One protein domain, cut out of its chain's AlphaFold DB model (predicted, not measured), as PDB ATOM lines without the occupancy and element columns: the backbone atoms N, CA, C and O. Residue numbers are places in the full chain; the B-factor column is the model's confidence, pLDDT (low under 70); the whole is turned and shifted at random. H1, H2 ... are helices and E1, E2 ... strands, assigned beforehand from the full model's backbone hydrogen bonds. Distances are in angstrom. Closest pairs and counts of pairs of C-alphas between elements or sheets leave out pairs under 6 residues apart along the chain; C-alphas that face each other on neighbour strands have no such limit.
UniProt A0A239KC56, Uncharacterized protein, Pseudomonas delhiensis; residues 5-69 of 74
ATOM      1  N   GLY A   5     -45.567  44.388-121.501       89.00
ATOM      2  CA  GLY A   5     -46.366  43.902-120.384       89.00
ATOM      3  C   GLY A   5     -45.696  44.110-119.039       89.00
ATOM      4  O   GLY A   5     -44.713  44.846-118.911       89.00
ATOM      5  N   MET A   6     -46.247  43.432-118.038       93.06
ATOM      6  CA  MET A   6     -45.660  43.357-116.711       93.06
ATOM      7  C   MET A   6     -45.615  41.919-116.206       93.06
ATOM      8  O   MET A   6     -46.464  41.103-116.561       93.06
ATOM      9  N   ALA A   7     -44.622  41.616-115.377       93.00
ATOM     10  CA  ALA A   7     -44.452  40.318-114.738       93.00
ATOM     11  C   ALA A   7     -44.040  40.499-113.278       93.00
ATOM     12  O   ALA A   7     -43.364  41.468-112.933       93.00
ATOM     13  N   GLN A   8     -44.424  39.554-112.427       93.88
ATOM     14  CA  GLN A   8     -43.901  39.484-111.071       93.88
ATOM     15  C   GLN A   8     -42.552  38.755-111.091       93.88
ATOM     16  O   GLN A   8     -42.431  37.694-111.701       93.88
ATOM     17  N   MET A   9     -41.540  39.328-110.444       93.69
ATOM     18  CA  MET A   9     -40.199  38.745-110.330       93.69
ATOM     19  C   MET A   9     -39.692  38.863-108.897       93.69
ATOM     20  O   MET A   9     -40.102  39.773-108.168       93.69
ATOM     21  N   HIS A  10     -38.801  37.957-108.491       92.75
ATOM     22  CA  HIS A  10     -38.095  38.111-107.225       92.75
ATOM     23  C   HIS A  10     -37.160  39.320-107.318       92.75
ATOM     24  O   HIS A  10     -36.552  39.559-108.364       92.75
ATOM     25  N   ILE A  11     -37.038  40.101-106.243       89.94
ATOM     26  CA  ILE A  11     -36.205  41.313-106.281       89.94
ATOM     27  C   ILE A  11     -34.736  40.984-106.581       89.94
ATOM     28  O   ILE A  11     -34.076  41.731-107.301       89.94
ATOM     29  N   ASP A  12     -34.245  39.846-106.094       90.69
ATOM     30  CA  ASP A  12     -32.853  39.428-106.284       90.69
ATOM     31  C   ASP A  12     -32.538  38.984-107.721       90.69
ATOM     32  O   ASP A  12     -31.376  39.016-108.121       90.69
ATOM     33  N   ASP A  13     -33.559  38.666-108.526       91.25
ATOM     34  CA  ASP A  13     -33.394  38.359-109.955       91.25
ATOM     35  C   ASP A  13     -33.212  39.628-110.804       91.25
ATOM     36  O   ASP A  13     -32.920  39.563-112.002       91.25
ATOM     37  N   LEU A  14     -33.398  40.811-110.206       89.31
ATOM     38  CA  LEU A  14     -33.254  42.076-110.908       89.31
ATOM     39  C   LEU A  14     -31.818  42.594-110.888       89.31
ATOM     40  O   LEU A  14     -31.103  42.438-109.899       89.31
ATOM     41  N   PRO A  15     -31.410  43.344-111.927       89.25
ATOM     42  CA  PRO A  15     -30.163  44.089-111.889       89.25
ATOM     43  C   PRO A  15     -30.087  45.016-110.658       89.25
ATOM     44  O   PRO A  15     -31.091  45.666-110.338       89.25
ATOM     45  N   PRO A  16     -28.906  45.192-110.028       88.31
ATOM     46  CA  PRO A  16     -28.756  45.942-108.772       88.31
ATOM     47  C   PRO A  16     -29.351  47.354-108.801       88.31
ATOM     48  O   PRO A  16     -29.932  47.815-107.823       88.31
ATOM     49  N   ARG A  17     -29.278  48.027-109.958       87.25
ATOM     50  CA  ARG A  17     -29.876  49.355-110.154       87.25
ATOM     51  C   ARG A  17     -31.380  49.377-109.870       87.25
ATOM     52  O   ARG A  17     -31.860  50.336-109.283       87.25
ATOM     53  N   PHE A  18     -32.110  48.334-110.267       85.88
ATOM     54  CA  PHE A  18     -33.551  48.241-110.049       85.88
ATOM     55  C   PHE A  18     -33.858  47.837-108.612       85.88
ATOM     56  O   PHE A  18     -34.795  48.377-108.037       85.88
ATOM     57  N   GLN A  19     -33.042  46.974-108.000       88.94
ATOM     58  CA  GLN A  19     -33.194  46.625-106.584       88.94
ATOM     59  C   GLN A  19     -33.143  47.873-105.693       88.94
ATOM     60  O   GLN A  19     -34.039  48.087-104.880       88.94
ATOM     61  N   THR A  20     -32.137  48.735-105.886       86.62
ATOM     62  CA  THR A  20     -32.002  49.994-105.136       86.62
ATOM     63  C   THR A  20     -33.187  50.926-105.375       86.62
ATOM     64  O   THR A  20     -33.719  51.503-104.429       86.62
ATOM     65  N   LEU A  21     -33.626  51.047-106.631       84.12
ATOM     66  CA  LEU A  21     -34.738  51.915-107.016       84.12
ATOM     67  C   LEU A  21     -36.046  51.467-106.355       84.12
ATOM     68  O   LEU A  21     -36.744  52.282-105.757       84.12
ATOM     69  N   VAL A  22     -36.349  50.166-106.392       86.31
ATOM     70  CA  VAL A  22     -37.582  49.642-105.797       86.31
ATOM     71  C   VAL A  22     -37.532  49.665-104.272       86.31
ATOM     72  O   VAL A  22     -38.530  50.022-103.655       86.31
ATOM     73  N   ARG A  23     -36.380  49.381-103.652       84.56
ATOM     74  CA  ARG A  23     -36.216  49.540-102.195       84.56
ATOM     75  C   ARG A  23     -36.450  50.990-101.755       84.56
ATOM     76  O   ARG A  23     -37.113  51.213-100.753       84.56
ATOM     77  N   GLY A  24     -35.993  51.970-102.539       81.75
ATOM     78  CA  GLY A  24     -36.285  53.385-102.290       81.75
ATOM     79  C   GLY A  24     -37.772  53.747-102.420       81.75
ATOM     80  O   GLY A  24     -38.251  54.617-101.700       81.75
ATOM     81  N   LEU A  25     -38.509  53.067-103.305       79.50
ATOM     82  CA  LEU A  25     -39.948  53.276-103.521       79.50
ATOM     83  C   LEU A  25     -40.835  52.563-102.488       79.50
ATOM     84  O   LEU A  25     -41.947  53.013-102.228       79.50
ATOM     85  N   ALA A  26     -40.372  51.446-101.928       76.62
ATOM     86  CA  ALA A  26     -41.141  50.606-101.007       76.62
ATOM     87  C   ALA A  26     -41.048  51.037 -99.538       76.62
ATOM     88  O   ALA A  26     -41.826  50.575 -98.704       76.62
ATOM     89  N   GLY A  27     -40.102  51.919 -99.208       73.81
ATOM     90  CA  GLY A  27     -39.865  52.346 -97.834       73.81
ATOM     91  C   GLY A  27     -39.221  51.242 -96.989       73.81
ATOM     92  O   GLY A  27     -38.195  50.686 -97.370       73.81
ATOM     93  N   VAL A  28     -39.796  50.971 -95.810       65.81
ATOM     94  CA  VAL A  28     -39.233  50.057 -94.789       65.81
ATOM     95  C   VAL A  28     -39.688  48.601 -94.983       65.81
ATOM     96  O   VAL A  28     -39.142  47.697 -94.356       65.81
ATOM     97  N   GLU A  29     -40.661  48.347 -95.860       66.56
ATOM     98  CA  GLU A  29     -41.231  47.009 -96.024       66.56
ATOM     99  C   GLU A  29     -40.285  46.069 -96.796       66.56
ATOM    100  O   GLU A  29     -39.758  46.437 -97.856       66.56
ATOM    101  N   PRO A  30     -40.074  44.832 -96.310       64.25
ATOM    102  CA  PRO A  30     -39.278  43.843 -97.017       64.25
ATOM    103  C   PRO A  30     -40.015  43.378 -98.276       64.25
ATOM    104  O   PRO A  30     -41.050  42.717 -98.217       64.25
ATOM    105  N   LEU A  31     -39.453  43.692 -99.440       75.50
ATOM    106  CA  LEU A  31     -39.951  43.193-100.716       75.50
ATOM    107  C   LEU A  31     -39.255  41.891-101.098       75.50
ATOM    108  O   LEU A  31     -38.073  41.905-101.431       75.50
ATOM    109  N   GLY A  32     -40.000  40.785-101.115       84.94
ATOM    110  CA  GLY A  32     -39.561  39.552-101.780       84.94
ATOM    111  C   GLY A  32     -39.812  39.592-103.290       84.94
ATOM    112  O   GLY A  32     -38.950  39.240-104.091       84.94
ATOM    113  N   PHE A  33     -40.977  40.102-103.696       90.62
ATOM    114  CA  PHE A  33     -41.405  40.148-105.092       90.62
ATOM    115  C   PHE A  33     -41.796  41.557-105.516       90.62
ATOM    116  O   PHE A  33     -42.341  42.330-104.728       90.62
ATOM    117  N   VAL A  34     -41.545  41.869-106.783       92.69
ATOM    118  CA  VAL A  34     -41.815  43.177-107.387       92.69
ATOM    119  C   VAL A  34     -42.434  43.005-108.769       92.69
ATOM    120  O   VAL A  34     -42.304  41.954-109.399       92.69
ATOM    121  N   TRP A  35     -43.106  44.046-109.250       94.25
ATOM    122  CA  TRP A  35     -43.703  44.081-110.581       94.25
ATOM    123  C   TRP A  35     -42.770  44.774-111.562       94.25
ATOM    124  O   TRP A  35     -42.424  45.940-111.388       94.25
ATOM    125  N   VAL A  36     -42.366  44.057-112.600       93.19
ATOM    126  CA  VAL A  36     -41.424  44.515-113.619       93.19
ATOM    127  C   VAL A  36     -42.188  44.840-114.883       93.19
ATOM    128  O   VAL A  36     -42.928  44.000-115.383       93.19
ATOM    129  N   VAL A  37     -41.975  46.038-115.415       92.81
ATOM    130  CA  VAL A  37     -42.530  46.489-116.690       92.81
ATOM    131  C   VAL A  37     -41.477  46.315-117.768       92.81
ATOM    132  O   VAL A  37     -40.347  46.794-117.625       92.81
ATOM    133  N   PHE A  38     -41.841  45.638-118.854       89.88
ATOM    134  CA  PHE A  38     -40.953  45.383-119.979       89.88
ATOM    135  C   PHE A  38     -41.539  45.897-121.291       89.88
ATOM    136  O   PHE A  38     -42.747  45.849-121.529       89.88
ATOM    137  N   TYR A  39     -40.647  46.369-122.155       86.69
ATOM    138  CA  TYR A  39     -40.961  46.866-123.486       86.69
ATOM    139  C   TYR A  39     -39.855  46.473-124.467       86.69
ATOM    140  O   TYR A  39     -38.674  46.684-124.189       86.69
ATOM    141  N   GLN A  40     -40.226  45.868-125.599       84.94
ATOM    142  CA  GLN A  40     -39.297  45.389-126.636       84.94
ATOM    143  C   GLN A  40     -38.144  44.533-126.068       84.94
ATOM    144  O   GLN A  40     -36.985  44.672-126.455       84.94
ATOM    145  N   GLY A  41     -38.462  43.662-125.103       82.56
ATOM    146  CA  GLY A  41     -37.487  42.773-124.460       82.56
ATOM    147  C   GLY A  41     -36.533  43.461-123.476       82.56
ATOM    148  O   GLY A  41     -35.577  42.838-123.020       82.56
ATOM    149  N   ARG A  42     -36.770  44.732-123.130       84.81
ATOM    150  CA  ARG A  42     -35.987  45.478-122.136       84.81
ATOM    151  C   ARG A  42     -36.833  45.787-120.909       84.81
ATOM    152  O   ARG A  42     -38.002  46.141-121.031       84.81
ATOM    153  N   ILE A  43     -36.219  45.704-119.730       87.69
ATOM    154  CA  ILE A  43     -36.836  46.180-118.490       87.69
ATOM    155  C   ILE A  43     -36.871  47.705-118.530       87.69
ATOM    156  O   ILE A  43     -35.826  48.353-118.612       87.69
ATOM    157  N   PHE A  44     -38.077  48.251-118.453       86.94
ATOM    158  CA  PHE A  44     -38.333  49.684-118.433       86.94
ATOM    159  C   PHE A  44     -38.417  50.217-116.998       86.94
ATOM    160  O   PHE A  44     -37.939  51.309-116.705       86.94
ATOM    161  N   GLY A  45     -38.970  49.418-116.084       89.12
ATOM    162  CA  GLY A  45     -39.100  49.781-114.678       89.12
ATOM    163  C   GLY A  45     -39.439  48.583-113.802       89.12
ATOM    164  O   GLY A  45     -39.849  47.535-114.295       89.12
ATOM    165  N   ALA A  46     -39.266  48.756-112.497       91.69
ATOM    166  CA  ALA A  46     -39.708  47.813-111.483       91.69
ATOM    167  C   ALA A  46     -40.418  48.589-110.367       91.69
ATOM    168  O   ALA A  46     -40.050  49.731-110.081       91.69
ATOM    169  N   TYR A  47     -41.445  47.987-109.775       91.38
ATOM    170  CA  TYR A  47     -42.388  48.661-108.887       91.38
ATOM    171  C   TYR A  47     -42.791  47.755-107.720       91.38
ATOM    172  O   TYR A  47     -42.931  46.544-107.905       91.38
ATOM    173  N   PRO A  48     -43.021  48.321-106.522       90.38
ATOM    174  CA  PRO A  48     -43.379  47.536-105.342       90.38
ATOM    175  C   PRO A  48     -44.791  46.934-105.423       90.38
ATOM    176  O   PRO A  48     -45.066  45.934-104.771       90.38
ATOM    177  N   CYS A  49     -45.694  47.507-106.227       89.06
ATOM    178  CA  CYS A  49     -47.071  47.035-106.357       89.06
ATOM    179  C   CYS A  49     -47.572  47.062-107.809       89.06
ATOM    180  O   CYS A  49     -47.077  47.819-108.648       89.06
ATOM    181  N   ALA A  50     -48.578  46.225-108.084       90.38
ATOM    182  CA  ALA A  50     -49.141  46.037-109.419       90.38
ATOM    183  C   ALA A  50     -49.756  47.325-109.981       90.38
ATOM    184  O   ALA A  50     -49.631  47.583-111.168       90.38
ATOM    185  N   ASP A  51     -50.375  48.151-109.131       90.62
ATOM    186  CA  ASP A  51     -51.048  49.390-109.545       90.62
ATOM    187  C   ASP A  51     -50.065  50.391-110.175       90.62
ATOM    188  O   ASP A  51     -50.327  50.965-111.230       90.62
ATOM    189  N   LEU A  52     -48.879  50.542-109.571       89.06
ATOM    190  CA  LEU A  52     -47.813  51.396-110.100       89.06
ATOM    191  C   LEU A  52     -47.244  50.850-111.415       89.06
ATOM    192  O   LEU A  52     -47.004  51.619-112.347       89.06
ATOM    193  N   ALA A  53     -47.059  49.530-111.509       90.94
ATOM    194  CA  ALA A  53     -46.609  48.890-112.742       90.94
ATOM    195  C   ALA A  53     -47.645  49.020-113.867       90.94
ATOM    196  O   ALA A  53     -47.277  49.331-114.998       90.94
ATOM    197  N   LEU A  54     -48.932  48.848-113.552       90.06
ATOM    198  CA  LEU A  54     -50.032  48.955-114.505       90.06
ATOM    199  C   LEU A  54     -50.123  50.370-115.073       90.06
ATOM    200  O   LEU A  54     -50.138  50.525-116.291       90.06
ATOM    201  N   ARG A  55     -50.073  51.401-114.216       89.31
ATOM    202  CA  ARG A  55     -50.015  52.805-114.661       89.31
ATOM    203  C   ARG A  55     -48.872  53.027-115.643       89.31
ATOM    204  O   ARG A  55     -49.082  53.639-116.683       89.31
ATOM    205  N   LYS A  56     -47.685  52.476-115.363       88.44
ATOM    206  CA  LYS A  56     -46.537  52.638-116.258       88.44
ATOM    207  C   LYS A  56     -46.692  51.891-117.582       88.44
ATOM    208  O   LYS A  56     -46.334  52.444-118.617       88.44
ATOM    209  N   VAL A  57     -47.217  50.666-117.572       86.88
ATOM    210  CA  VAL A  57     -47.532  49.936-118.814       86.88
ATOM    211  C   VAL A  57     -48.501  50.755-119.661       86.88
ATOM    212  O   VAL A  57     -48.239  50.962-120.841       86.88
ATOM    213  N   THR A  58     -49.562  51.280-119.052       84.31
ATOM    214  CA  THR A  58     -50.554  52.105-119.740       84.31
ATOM    215  C   THR A  58     -49.955  53.416-120.258       84.31
ATOM    216  O   THR A  58     -50.259  53.813-121.375       84.31
ATOM    217  N   GLU A  59     -49.061  54.083-119.524       83.75
ATOM    218  CA  GLU A  59     -48.336  55.260-120.035       83.75
ATOM    219  C   GLU A  59     -47.491  54.929-121.273       83.75
ATOM    220  O   GLU A  59     -47.512  55.681-122.241       83.75
ATOM    221  N   ILE A  60     -46.784  53.792-121.271       77.25
ATOM    222  CA  ILE A  60     -46.019  53.335-122.441       77.25
ATOM    223  C   ILE A  60     -46.961  53.116-123.632       77.25
ATOM    224  O   ILE A  60     -46.621  53.496-124.749       77.25
ATOM    225  N   GLU A  61     -48.149  52.548-123.408       68.06
ATOM    226  CA  GLU A  61     -49.157  52.386-124.463       68.06
ATOM    227  C   GLU A  61     -49.616  53.727-125.046       68.06
ATOM    228  O   GLU A  61     -49.733  53.837-126.264       68.06
ATOM    229  N   HIS A  62     -49.819  54.746-124.209       65.88
ATOM    230  CA  HIS A  62     -50.227  56.076-124.669       65.88
ATOM    231  C   HIS A  62     -49.100  56.808-125.407       65.88
ATOM    232  O   HIS A  62     -49.342  57.317-126.496       65.88
ATOM    233  N   CYS A  63     -47.864  56.786-124.892       59.53
ATOM    234  CA  CYS A  63     -46.722  57.415-125.565       59.53
ATOM    235  C   CYS A  63     -46.417  56.770-126.920       59.53
ATOM    236  O   CYS A  63     -46.046  57.459-127.861       59.53
ATOM    237  N   ILE A  64     -46.585  55.451-127.038       57.75
ATOM    238  CA  ILE A  64     -46.462  54.773-128.329       57.75
ATOM    239  C   ILE A  64     -47.638  55.140-129.225       57.75
ATOM    240  O   ILE A  64     -47.431  55.398-130.398       57.75
ATOM    241  N   SER A  65     -48.864  55.205-128.705       54.34
ATOM    242  CA  SER A  65     -50.025  55.554-129.526       54.34
ATOM    243  C   SER A  65     -49.939  56.953-130.148       54.34
ATOM    244  O   SER A  65     -50.588  57.172-131.165       54.34
ATOM    245  N   GLU A  66     -49.178  57.884-129.565       52.25
ATOM    246  CA  GLU A  66     -48.921  59.211-130.144       52.25
ATOM    247  C   GLU A  66     -47.803  59.189-131.207       52.25
ATOM    248  O   GLU A  66     -47.887  59.922-132.190       52.25
ATOM    249  N   ASP A  67     -46.798  58.322-131.051       51.56
ATOM    250  CA  ASP A  67     -45.626  58.218-131.941       51.56
ATOM    251  C   ASP A  67     -45.820  57.203-133.098       51.56
ATOM    252  O   ASP A  67     -45.228  57.340-134.165       51.56
ATOM    253  N   GLU A  68     -46.667  56.185-132.910       44.25
ATOM    254  CA  GLU A  68     -46.967  55.109-133.873       44.25
ATOM    255  C   GLU A  68     -48.236  55.364-134.698       44.25
ATOM    256  O   GLU A  68     -48.670  54.468-135.424       44.25
ATOM    257  N   VAL A  69     -48.832  56.563-134.664       49.34
ATOM    258  CA  VAL A  69     -49.728  56.932-135.768       49.34
ATOM    259  C   VAL A  69     -48.811  57.165-136.965       49.34
ATOM    260  O   VAL A  69     -48.049  58.135-136.945       49.34
TER     261      VAL A  69
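Overview. This is residues 5 to 69 of the 74 residues of an uncharacterized protein of Pseudomonas delhiensis (UniProt A0A239KC56). A small, strongly twisted antiparallel sheet, E1 E2 E3, lies between two helices in three layers, with long H2 along one face and shorter H1 slanting over the other. Residues 62 to 69, of which 62 to 67 belong to H2, stick out from this body, and the whole spans 42 by 20 by 16 A. The printed part has 65 residues, ordered E1 H1 E2 E3 H2, mixed helices and strands, only just compact, close to loose, with a radius of gyration of the C-alphas of 12.4 A.

Along the chain. E2, residues 33 to 39, spans 19.6 A; E1, residues 5 to 10, begins at (-46.366, 43.902, -120.384) and spans 16.6 A; E3, residues 42 to 47, spans 15.1 A. H2, residues 50 to 67, spans 25.8 A and ends at (-45.626, 58.218, -131.941); H1, residues 16 to 26, spans 15.3 A.

Arrangement. E1 and E2 have N 7 and O 36 within hydrogen-bond range, 2.9 A; the hairpin E2 and E3 has N 37 and O 45, 2.8 A. H2 is on the sheet, height 9.1 A, along the strands, at 6 degrees to E2 on the local plane; the closest C-alphas of E2 and H2 are Trp 35 and Ala 50, 5.9 A. H1 is on it, height 8.9 A, slantwise to the strands; its closest C-alpha pair with E3 is Val 22 and Tyr 47, 5.8 A. H1 and H2 are apart; in both, every O i to N i+4 pair is within hydrogen-bond range.

Size, cuts and confidence. The C-alphas farthest apart, Val 28 and Val 69, are 42.9 A apart. The printed part has no cut and no long link; pLDDT is under 70 at residues 28 to 30 and 61 to 69.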